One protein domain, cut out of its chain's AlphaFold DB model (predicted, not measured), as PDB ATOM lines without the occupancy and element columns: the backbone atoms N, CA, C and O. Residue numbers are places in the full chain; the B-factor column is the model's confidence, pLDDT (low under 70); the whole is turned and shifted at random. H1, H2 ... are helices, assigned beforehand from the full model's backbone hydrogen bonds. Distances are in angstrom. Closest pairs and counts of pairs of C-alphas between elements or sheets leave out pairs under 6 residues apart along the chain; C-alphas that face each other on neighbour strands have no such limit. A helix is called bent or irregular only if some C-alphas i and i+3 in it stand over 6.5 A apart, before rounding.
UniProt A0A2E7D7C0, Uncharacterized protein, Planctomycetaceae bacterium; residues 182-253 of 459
ATOM      1  N   GLU A 182      52.546  44.929 -53.627       95.12
ATOM      2  CA  GLU A 182      53.118  46.127 -54.263       95.12
ATOM      3  C   GLU A 182      52.602  46.337 -55.691       95.12
ATOM      4  O   GLU A 182      52.376  47.481 -56.085       95.12
ATOM      5  N   LEU A 183      52.327  45.254 -56.426       96.50
ATOM      6  CA  LEU A 183      51.669  45.303 -57.739       96.50
ATOM      7  C   LEU A 183      50.186  45.719 -57.656       96.50
ATOM      8  O   LEU A 183      49.592  46.099 -58.668       96.50
ATOM      9  N   GLY A 184      49.581  45.661 -56.466       95.19
ATOM     10  CA  GLY A 184      48.210  46.106 -56.220       95.19
ATOM     11  C   GLY A 184      47.198  45.365 -57.098       95.19
ATOM     12  O   GLY A 184      47.248  44.144 -57.232       95.19
ATOM     13  N   LYS A 185      46.283  46.104 -57.734       96.06
ATOM     14  CA  LYS A 185      45.204  45.543 -58.565       96.06
ATOM     15  C   LYS A 185      45.688  44.577 -59.656       96.06
ATOM     16  O   LYS A 185      44.977  43.622 -59.972       96.06
ATOM     17  N   ALA A 186      46.888  44.771 -60.209       96.50
ATOM     18  CA  ALA A 186      47.442  43.869 -61.222       96.50
ATOM     19  C   ALA A 186      47.621  42.430 -60.697       96.50
ATOM     20  O   ALA A 186      47.521  41.475 -61.463       96.50
ATOM     21  N   ALA A 187      47.801  42.254 -59.383       97.31
ATOM     22  CA  ALA A 187      47.926  40.953 -58.734       97.31
ATOM     23  C   ALA A 187      46.580  40.273 -58.405       97.31
ATOM     24  O   ALA A 187      46.578  39.236 -57.745       97.31
ATOM     25  N   THR A 188      45.440  40.783 -58.892       96.44
ATOM     26  CA  THR A 188      44.123  40.128 -58.730       96.44
ATOM     27  C   THR A 188      44.126  38.633 -59.114       96.44
ATOM     28  O   THR A 188      43.557  37.836 -58.368       96.44
ATOM     29  N   PRO A 189      44.811  38.181 -60.190       96.50
ATOM     30  CA  PRO A 189      44.890  36.753 -60.514       96.50
ATOM     31  C   PRO A 189      45.554  35.881 -59.431       96.50
ATOM     32  O   PRO A 189      45.334  34.674 -59.404       96.50
ATOM     33  N   ALA A 190      46.344  36.471 -58.528       96.75
ATOM     34  CA  ALA A 190      47.046  35.764 -57.456       96.75
ATOM     35  C   ALA A 190      46.204  35.579 -56.179       96.75
ATOM     36  O   ALA A 190      46.657  34.926 -55.238       96.75
ATOM     37  N   VAL A 191      44.991  36.144 -56.118       95.62
ATOM     38  CA  VAL A 191      44.161  36.176 -54.900       95.62
ATOM     39  C   VAL A 191      43.876  34.784 -54.351       95.62
ATOM     40  O   VAL A 191      43.942  34.596 -53.139       95.62
ATOM     41  N   ALA A 192      43.613  33.795 -55.207       93.38
ATOM     42  CA  ALA A 192      43.335  32.431 -54.760       93.38
ATOM     43  C   ALA A 192      44.530  31.810 -54.010       93.38
ATOM     44  O   ALA A 192      44.358  31.243 -52.932       93.38
ATOM     45  N   GLU A 193      45.750  31.965 -54.531       95.12
ATOM     46  CA  GLU A 193      46.961  31.447 -53.879       95.12
ATOM     47  C   GLU A 193      47.339  32.264 -52.636       95.12
ATOM     48  O   GLU A 193      47.682  31.688 -51.604       95.12
ATOM     49  N   LEU A 194      47.184  33.593 -52.671       95.94
ATOM     50  CA  LEU A 194      47.349  34.438 -51.481       95.94
ATOM     51  C   LEU A 194      46.361  34.063 -50.368       95.94
ATOM     52  O   LEU A 194      46.717  34.103 -49.193       95.94
ATOM     53  N   SER A 195      45.139  33.670 -50.726       92.56
ATOM     54  CA  SER A 195      44.119  33.243 -49.761       92.56
ATOM     55  C   SER A 195      44.494  31.920 -49.098       92.56
ATOM     56  O   SER A 195      44.346  31.787 -47.887       92.56
ATOM     57  N   LYS A 196      45.065  30.966 -49.845       91.19
ATOM     58  CA  LYS A 196      45.627  29.735 -49.257       91.19
ATOM     59  C   LYS A 196      46.776  30.044 -48.298       91.19
ATOM     60  O   LYS A 196      46.880  29.414 -47.249       91.19
ATOM     61  N   LEU A 197      47.595  31.045 -48.624       93.00
ATOM     62  CA  LEU A 197      48.724  31.474 -47.799       93.00
ATOM     63  C   LEU A 197      48.295  32.094 -46.453       93.00
ATOM     64  O   LEU A 197      49.111  32.216 -45.545       93.00
ATOM     65  N   LEU A 198      47.008  32.412 -46.263       89.00
ATOM     66  CA  LEU A 198      46.469  32.777 -44.947       89.00
ATOM     67  C   LEU A 198      46.547  31.626 -43.929       89.00
ATOM     68  O   LEU A 198      46.480  31.885 -42.729       89.00
ATOM     69  N   ALA A 199      46.692  30.377 -44.384       85.75
ATOM     70  CA  ALA A 199      46.860  29.210 -43.517       85.75
ATOM     71  C   ALA A 199      48.321  28.990 -43.085       85.75
ATOM     72  O   ALA A 199      48.582  28.158 -42.219       85.75
ATOM     73  N   ASP A 200      49.269  29.707 -43.691       84.75
ATOM     74  CA  ASP A 200      50.694  29.592 -43.395       84.75
ATOM     75  C   ASP A 200      51.084  30.573 -42.283       84.75
ATOM     76  O   ASP A 200      51.199  31.777 -42.511       84.75
ATOM     77  N   ASP A 201      51.291  30.060 -41.070       77.75
ATOM     78  CA  ASP A 201      51.537  30.875 -39.874       77.75
ATOM     79  C   ASP A 201      52.747  31.827 -40.005       77.75
ATOM     80  O   ASP A 201      52.722  32.924 -39.430       77.75
ATOM     81  N   ASP A 202      53.774  31.465 -40.784       82.12
ATOM     82  CA  ASP A 202      54.989  32.276 -40.931       82.12
ATOM     83  C   ASP A 202      54.760  33.534 -41.786       82.12
ATOM     84  O   ASP A 202      55.389  34.574 -41.559       82.12
ATOM     85  N   VAL A 203      53.850  33.456 -42.765       89.94
ATOM     86  CA  VAL A 203      53.638  34.499 -43.791       89.94
ATOM     87  C   VAL A 203      52.185  34.966 -43.919       89.94
ATOM     88  O   VAL A 203      51.877  35.831 -44.740       89.94
ATOM     89  N   ARG A 204      51.287  34.491 -43.052       88.50
ATOM     90  CA  ARG A 204      49.865  34.869 -42.995       88.50
ATOM     91  C   ARG A 204      49.633  36.378 -42.944       88.50
ATOM     92  O   ARG A 204      48.709  36.881 -43.581       88.50
ATOM     93  N   ILE A 205      50.454  37.127 -42.197       81.56
ATOM     94  CA  ILE A 205      50.337  38.599 -42.149       81.56
ATOM     95  C   ILE A 205      50.683  39.211 -43.498       81.56
ATOM     96  O   ILE A 205      49.977  40.116 -43.939       81.56
ATOM     97  N   ASP A 206      51.761  38.744 -44.123       90.94
ATOM     98  CA  ASP A 206      52.232  39.262 -45.401       90.94
ATOM     99  C   ASP A 206      51.180  38.989 -46.486       90.94
ATOM    100  O   ASP A 206      50.821  39.896 -47.235       90.94
ATOM    101  N   ALA A 207      50.577  37.794 -46.479       95.06
ATOM    102  CA  ALA A 207      49.448  37.438 -47.337       95.06
ATOM    103  C   ALA A 207      48.227  38.345 -47.101       95.06
ATOM    104  O   ALA A 207      47.679  38.919 -48.043       95.06
ATOM    105  N   ARG A 208      47.825  38.550 -45.838       93.06
ATOM    106  CA  ARG A 208      46.701  39.434 -45.495       93.06
ATOM    107  C   ARG A 208      46.963  40.884 -45.898       93.06
ATOM    108  O   ARG A 208      46.071  41.550 -46.417       93.06
ATOM    109  N   ALA A 209      48.175  41.382 -45.663       87.12
ATOM    110  CA  ALA A 209      48.587  42.721 -46.064       87.12
ATOM    111  C   ALA A 209      48.593  42.870 -47.591       87.12
ATOM    112  O   ALA A 209      48.137  43.894 -48.095       87.12
ATOM    113  N   ALA A 210      49.043  41.847 -48.321       95.88
ATOM    114  CA  ALA A 210      48.988  41.820 -49.777       95.88
ATOM    115  C   ALA A 210      47.544  41.903 -50.281       95.88
ATOM    116  O   ALA A 210      47.237  42.786 -51.075       95.88
ATOM    117  N   LEU A 211      46.634  41.078 -49.750       96.81
ATOM    118  CA  LEU A 211      45.208  41.112 -50.098       96.81
ATOM    119  C   LEU A 211      44.576  42.491 -49.835       96.81
ATOM    120  O   LEU A 211      43.829  42.996 -50.669       96.81
ATOM    121  N   LEU A 212      44.923  43.141 -48.717       92.81
ATOM    122  CA  LEU A 212      44.481  44.509 -48.417       92.81
ATOM    123  C   LEU A 212      45.013  45.544 -49.417       92.81
ATOM    124  O   LEU A 212      44.301  46.493 -49.739       92.81
ATOM    125  N   ARG A 213      46.253  45.385 -49.892       94.25
ATOM    126  CA  ARG A 213      46.876  46.295 -50.866       94.25
ATOM    127  C   ARG A 213      46.378  46.073 -52.294       94.25
ATOM    128  O   ARG A 213      46.340  47.038 -53.049       94.25
ATOM    129  N   ILE A 214      45.992  44.846 -52.652       96.38
ATOM    130  CA  ILE A 214      45.366  44.547 -53.949       96.38
ATOM    131  C   ILE A 214      44.059  45.329 -54.089       96.38
ATOM    132  O   ILE A 214      43.842  45.951 -55.126       96.38
ATOM    133  N   GLY A 215      43.252  45.368 -53.024       92.75
ATOM    134  CA  GLY A 215      42.042  46.182 -52.965       92.75
ATOM    135  C   GLY A 215      40.747  45.375 -53.122       92.75
ATOM    136  O   GLY A 215      40.758  44.152 -52.993       92.75
ATOM    137  N   PRO A 216      39.594  46.037 -53.317       91.56
ATOM    138  CA  PRO A 216      38.268  45.409 -53.249       91.56
ATOM    139  C   PRO A 216      38.038  44.276 -54.260       91.56
ATOM    140  O   PRO A 216      37.137  43.462 -54.064       91.56
ATOM    141  N   GLU A 217      38.861  44.177 -55.303       91.00
ATOM    142  CA  GLU A 217      38.868  43.097 -56.290       91.00
ATOM    143  C   GLU A 217      39.082  41.711 -55.663       91.00
ATOM    144  O   GLU A 217      38.644  40.709 -56.226       91.00
ATOM    145  N   VAL A 218      39.690  41.631 -54.472       92.25
ATOM    146  CA  VAL A 218      39.873  40.353 -53.761       92.25
ATOM    147  C   VAL A 218      38.568  39.768 -53.216       92.25
ATOM    148  O   VAL A 218      38.552  38.615 -52.788       92.25
ATOM    149  N   ALA A 219      37.484  40.550 -53.189       87.44
ATOM    150  CA  ALA A 219      36.268  40.185 -52.477       87.44
ATOM    151  C   ALA A 219      35.664  38.867 -52.967       87.44
ATOM    152  O   ALA A 219      35.331  38.024 -52.143       87.44
ATOM    153  N   ASP A 220      35.547  38.675 -54.281       85.38
ATOM    154  CA  ASP A 220      34.933  37.465 -54.840       85.38
ATOM    155  C   ASP A 220      35.780  36.218 -54.556       85.38
ATOM    156  O   ASP A 220      35.243  35.204 -54.125       85.38
ATOM    157  N   GLY A 221      37.109  36.319 -54.677       84.12
ATOM    158  CA  GLY A 221      38.017  35.207 -54.377       84.12
ATOM    159  C   GLY A 221      38.072  34.828 -52.891       84.12
ATOM    160  O   GLY A 221      38.343  33.677 -52.550       84.12
ATOM    161  N   LEU A 222      37.783  35.772 -51.988       86.19
ATOM    162  CA  LEU A 222      37.740  35.502 -50.550       86.19
ATOM    163  C   LEU A 222      36.420  34.901 -50.070       86.19
ATOM    164  O   LEU A 222      36.417  34.289 -49.003       86.19
ATOM    165  N   VAL A 223      35.320  35.028 -50.821       81.75
ATOM    166  CA  VAL A 223      34.029  34.438 -50.424       81.75
ATOM    167  C   VAL A 223      34.144  32.919 -50.284       81.75
ATOM    168  O   VAL A 223      33.722  32.377 -49.264       81.75
ATOM    169  N   ASP A 224      34.805  32.242 -51.224       79.25
ATOM    170  CA  ASP A 224      35.012  30.786 -51.160       79.25
ATOM    171  C   ASP A 224      35.879  30.380 -49.959       79.25
ATOM    172  O   ASP A 224      35.688  29.324 -49.347       79.25
ATOM    173  N   THR A 225      36.792  31.267 -49.557       81.00
ATOM    174  CA  THR A 225      37.698  31.066 -48.422       81.00
ATOM    175  C   THR A 225      36.965  31.099 -47.075       81.00
ATOM    176  O   THR A 225      37.444  30.519 -46.099       81.00
ATOM    177  N   LEU A 226      35.767  31.695 -47.007       77.88
ATOM    178  CA  LEU A 226      34.949  31.737 -45.786       77.88
ATOM    179  C   LEU A 226      34.483  30.351 -45.318       77.88
ATOM    180  O   LEU A 226      34.121  30.198 -44.153       77.88
ATOM    181  N   THR A 227      34.503  29.351 -46.203       78.12
ATOM    182  CA  THR A 227      34.177  27.957 -45.860       78.12
ATOM    183  C   THR A 227      35.260  27.283 -45.019       78.12
ATOM    184  O   THR A 227      34.971  26.338 -44.288       78.12
ATOM    185  N   ASN A 228      36.502  27.772 -45.083       75.19
ATOM    186  CA  ASN A 228      37.614  27.216 -44.328       75.19
ATOM    187  C   ASN A 228      37.739  27.911 -42.966       75.19
ATOM    188  O   ASN A 228      38.255  29.024 -42.864       75.19
ATOM    189  N   GLU A 229      37.318  27.225 -41.903       68.12
ATOM    190  CA  GLU A 229      37.286  27.760 -40.534       68.12
ATOM    191  C   GLU A 229      38.645  28.249 -40.004       68.12
ATOM    192  O   GLU A 229      38.679  29.136 -39.148       68.12
ATOM    193  N   ALA A 230      39.762  27.718 -40.513       66.56
ATOM    194  CA  ALA A 230      41.099  28.107 -40.063       66.56
ATOM    195  C   ALA A 230      41.496  29.514 -40.540       66.56
ATOM    196  O   ALA A 230      42.178  30.245 -39.822       66.56
ATOM    197  N   ILE A 231      41.047  29.902 -41.736       77.06
ATOM    198  CA  ILE A 231      41.424  31.161 -42.407       77.06
ATOM    199  C   ILE A 231      40.246  32.118 -42.609       77.06
ATOM    200  O   ILE A 231      40.434  33.270 -43.009       77.06
ATOM    201  N   ARG A 232      39.030  31.678 -42.259       79.44
ATOM    202  CA  ARG A 232      37.792  32.464 -42.302       79.44
ATOM    203  C   ARG A 232      37.923  33.801 -41.587       79.44
ATOM    204  O   ARG A 232      37.413  34.799 -42.090       79.44
ATOM    205  N   PHE A 233      38.615  33.838 -40.448       75.25
ATOM    206  CA  PHE A 233      38.811  35.075 -39.699       75.25
ATOM    207  C   PHE A 233      39.552  36.136 -40.528       75.25
ATOM    208  O   PHE A 233      39.097  37.277 -40.598       75.25
ATOM    209  N   ASP A 234      40.662  35.787 -41.191       81.06
ATOM    210  CA  ASP A 234      41.401  36.758 -42.008       81.06
ATOM    211  C   ASP A 234      40.618  37.162 -43.245       81.06
ATOM    212  O   ASP A 234      40.583  38.346 -43.569       81.06
ATOM    213  N   ALA A 235      39.965  36.203 -43.906       84.81
ATOM    214  CA  ALA A 235      39.109  36.490 -45.049       84.81
ATOM    215  C   ALA A 235      37.991  37.469 -44.655       84.81
ATOM    216  O   ALA A 235      37.804  38.497 -45.304       84.81
ATOM    217  N   THR A 236      37.323  37.219 -43.526       82.25
ATOM    218  CA  THR A 236      36.298  38.104 -42.952       82.25
ATOM    219  C   THR A 236      36.864  39.484 -42.630       82.25
ATOM    220  O   THR A 236      36.269  40.496 -42.997       82.25
ATOM    221  N   PHE A 237      38.037  39.546 -41.995       82.06
ATOM    222  CA  PHE A 237      38.703  40.805 -41.674       82.06
ATOM    223  C   PHE A 237      38.999  41.632 -42.933       82.06
ATOM    224  O   PHE A 237      38.706  42.828 -42.968       82.06
ATOM    225  N   VAL A 238      39.555  41.005 -43.973       86.31
ATOM    226  CA  VAL A 238      39.863  41.673 -45.245       86.31
ATOM    227  C   VAL A 238      38.581  42.171 -45.916       86.31
ATOM    228  O   VAL A 238      38.518  43.335 -46.316       86.31
ATOM    229  N   LEU A 239      37.531  41.346 -45.965       87.44
ATOM    230  CA  LEU A 239      36.235  41.719 -46.541       87.44
ATOM    231  C   LEU A 239      35.582  42.893 -45.800       87.44
ATOM    232  O   LEU A 239      35.132  43.840 -46.441       87.44
ATOM    233  N   LEU A 240      35.582  42.887 -44.464       81.69
ATOM    234  CA  LEU A 240      35.049  43.996 -43.662       81.69
ATOM    235  C   LEU A 240      35.808  45.307 -43.895       81.69
ATOM    236  O   LEU A 240      35.209  46.379 -43.837       81.69
ATOM    237  N   LYS A 241      37.123  45.240 -44.141       83.69
ATOM    238  CA  LYS A 241      37.949  46.427 -44.397       83.69
ATOM    239  C   LYS A 241      37.769  46.988 -45.803       83.69
ATOM    240  O   LYS A 241      37.727  48.206 -45.944       83.69
ATOM    241  N   LEU A 242      37.691  46.131 -46.820       88.00
ATOM    242  CA  LEU A 242      37.688  46.557 -48.223       88.00
ATOM    243  C   LEU A 242      36.284  46.749 -48.798       88.00
ATOM    244  O   LEU A 242      36.064  47.659 -49.591       88.00
ATOM    245  N   VAL A 243      35.336  45.896 -48.409       87.44
ATOM    246  CA  VAL A 243      33.971  45.860 -48.949       87.44
ATOM    247  C   VAL A 243      32.931  45.755 -47.819       87.44
ATOM    248  O   VAL A 243      32.135  44.814 -47.792       87.44
ATOM    249  N   PRO A 244      32.890  46.724 -46.879       78.62
ATOM    250  CA  PRO A 244      32.090  46.635 -45.652       78.62
ATOM    251  C   PRO A 244      30.599  46.395 -45.905       78.62
ATOM    252  O   PRO A 244      29.974  45.627 -45.181       78.62
ATOM    253  N   GLU A 245      30.019  47.009 -46.939       81.81
ATOM    254  CA  GLU A 245      28.598  46.825 -47.262       81.81
ATOM    255  C   GLU A 245      28.301  45.416 -47.789       81.81
ATOM    256  O   GLU A 245      27.341  44.786 -47.353       81.81
ATOM    257  N   LYS A 246      29.169  44.867 -48.649       81.00
ATOM    258  CA  LYS A 246      29.053  43.477 -49.116       81.00
ATOM    259  C   LYS A 246      29.280  42.493 -47.968       81.00
ATOM    260  O   LYS A 246      28.540  41.527 -47.836       81.00
ATOM    261  N   ALA A 247      30.248  42.764 -47.096       79.12
ATOM    262  CA  ALA A 247      30.498  41.952 -45.910       79.12
ATOM    263  C   ALA A 247      29.280  41.924 -44.966       79.12
ATOM    264  O   ALA A 247      28.895  40.852 -44.504       79.12
ATOM    265  N   LYS A 248      28.612  43.066 -44.745       78.44
ATOM    266  CA  LYS A 248      27.345  43.129 -43.992       78.44
ATOM    267  C   LYS A 248      26.221  42.344 -44.669       78.44
ATOM    268  O   LYS A 248      25.496  41.631 -43.987       78.44
ATOM    269  N   GLN A 249      26.080  42.438 -45.994       82.00
ATOM    270  CA  GLN A 249      25.089  41.649 -46.743       82.00
ATOM    271  C   GLN A 249      25.327  40.139 -46.609       82.00
ATOM    272  O   GLN A 249      24.374  39.369 -46.560       82.00
ATOM    273  N   LEU A 250      26.592  39.727 -46.495       78.25
ATOM    274  CA  LEU A 250      26.997  38.347 -46.226       78.25
ATOM    275  C   LEU A 250      26.873  37.949 -44.739       78.25
ATOM    276  O   LEU A 250      27.220  36.825 -44.382       78.25
ATOM    277  N   GLY A 251      26.406  38.847 -43.863       75.75
ATOM    278  CA  GLY A 251      26.278  38.602 -42.422       75.75
ATOM    279  C   GLY A 251      27.614  38.483 -41.682       75.75
ATOM    280  O   GLY A 251      27.673  37.888 -40.608       75.75
ATOM    281  N   LEU A 252      28.697  39.013 -42.260       71.44
ATOM    282  CA  LEU A 252      30.051  38.976 -41.693       71.44
ATOM    283  C   LEU A 252      30.318  40.119 -40.703       71.44
ATOM    284  O   LEU A 252      31.405  40.217 -40.140       71.44
ATOM    285  N   ASP A 253      29.341  41.001 -40.495       64.56
ATOM    286  CA  ASP A 253      29.382  42.087 -39.512       64.56
ATOM    287  C   ASP A 253      29.389  41.574 -38.070       64.56
ATOM    288  O   ASP A 253      29.830  42.277 -37.158       64.56
TER     289      ASP A 253
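Overview. This is residues 182 to 253 of the 459 residues of an uncharacterized protein of Planctomycetaceae bacterium (UniProt A0A2E7D7C0). Two helical hairpins, H1 with H2 and H3 with H4, stand side by side as a small four-helix bundle, up and down, each helix running against the one before it in the chain. A short fifth helix, H5, packs on H4 at the side away from H1 and H2, and the last residues, 250 to 253, fold back beside H5. The printed part has 72 residues with five named helices, in the order H1, H2, H3, H4, H5, and no named strand; the class is all helix. It is compact, with a radius of gyration of the C-alphas of 10.9 A, and rounded, spanning 28 by 25 by 16 A.

Along the chain. Find C-alpha 182 at (53.118, 46.127, -54.263); from there H1, residues 182 to 199, runs 21.0 A to C-alpha 199 at (46.860, 29.210, -43.517). H1 is irregular, with C-alphas 182 and 185 9.0 A apart, and has a kink of 110 degrees near residue 189. After a tight link, look for H2 at residues 204 to 214, 15.3 A long. H3, residues 216 to 225, is 15.1 A long and irregular, with C-alphas 217 and 220 7.0 A apart. H4, residues 232 to 242, is 15.3 A long. H5, residues 244 to 249, is 8.7 A long and ends at C-alpha 249, at (25.089, 41.649, -46.743).

Arrangement. Begin with the hairpin of H1 and H2: they touch, the C-alphas of Gly 184 and Ile 214 being closest at 4.0 A, at a shallow tilt of 30 degrees, opposite ways. H1 also touches H3, closest at the C-alphas of Ala 192 and Gly 221, 6.0 A, at a shallow tilt of 19 degrees, the same way. H3 and H4, the second hairpin, touch, closest at the C-alphas of Pro 216 and Leu 242, 5.2 A, at a shallow tilt of 19 degrees, opposite ways. H4, the hub, touches H2 too, closest at the C-alphas of Leu 212 and Val 238, 6.3 A. H1 and H4 are close but not clearly touching, as are H2 and H3, with centres 13.8 A and 12.6 A apart. H5 touches H4, closest at the C-alphas of Leu 240 and Ala 247, 5.5 A, at a steep tilt of 59 degrees, and is apart from H1, H2 and H3. In H2, H4 and H5 every O i to N i+4 pair is within hydrogen-bond range; in H1 5 of 14 are, beside 12 of 15 O i to N i+3 pairs, and in H3 2 of 6, beside 5 of 7.

Size, cuts and confidence. The two C-alphas farthest apart are those of Asp 202 and Gln 249, 31.9 A. The printed part has no cut. The links H1 to H2, H2 to H3 and H4 to H5 are tight, H3 to H4 is short, and there is no long link. Look at the B-factor column: the mean pLDDT of the printed part is 86.3, and residues 229, 230 and 253 are under 70.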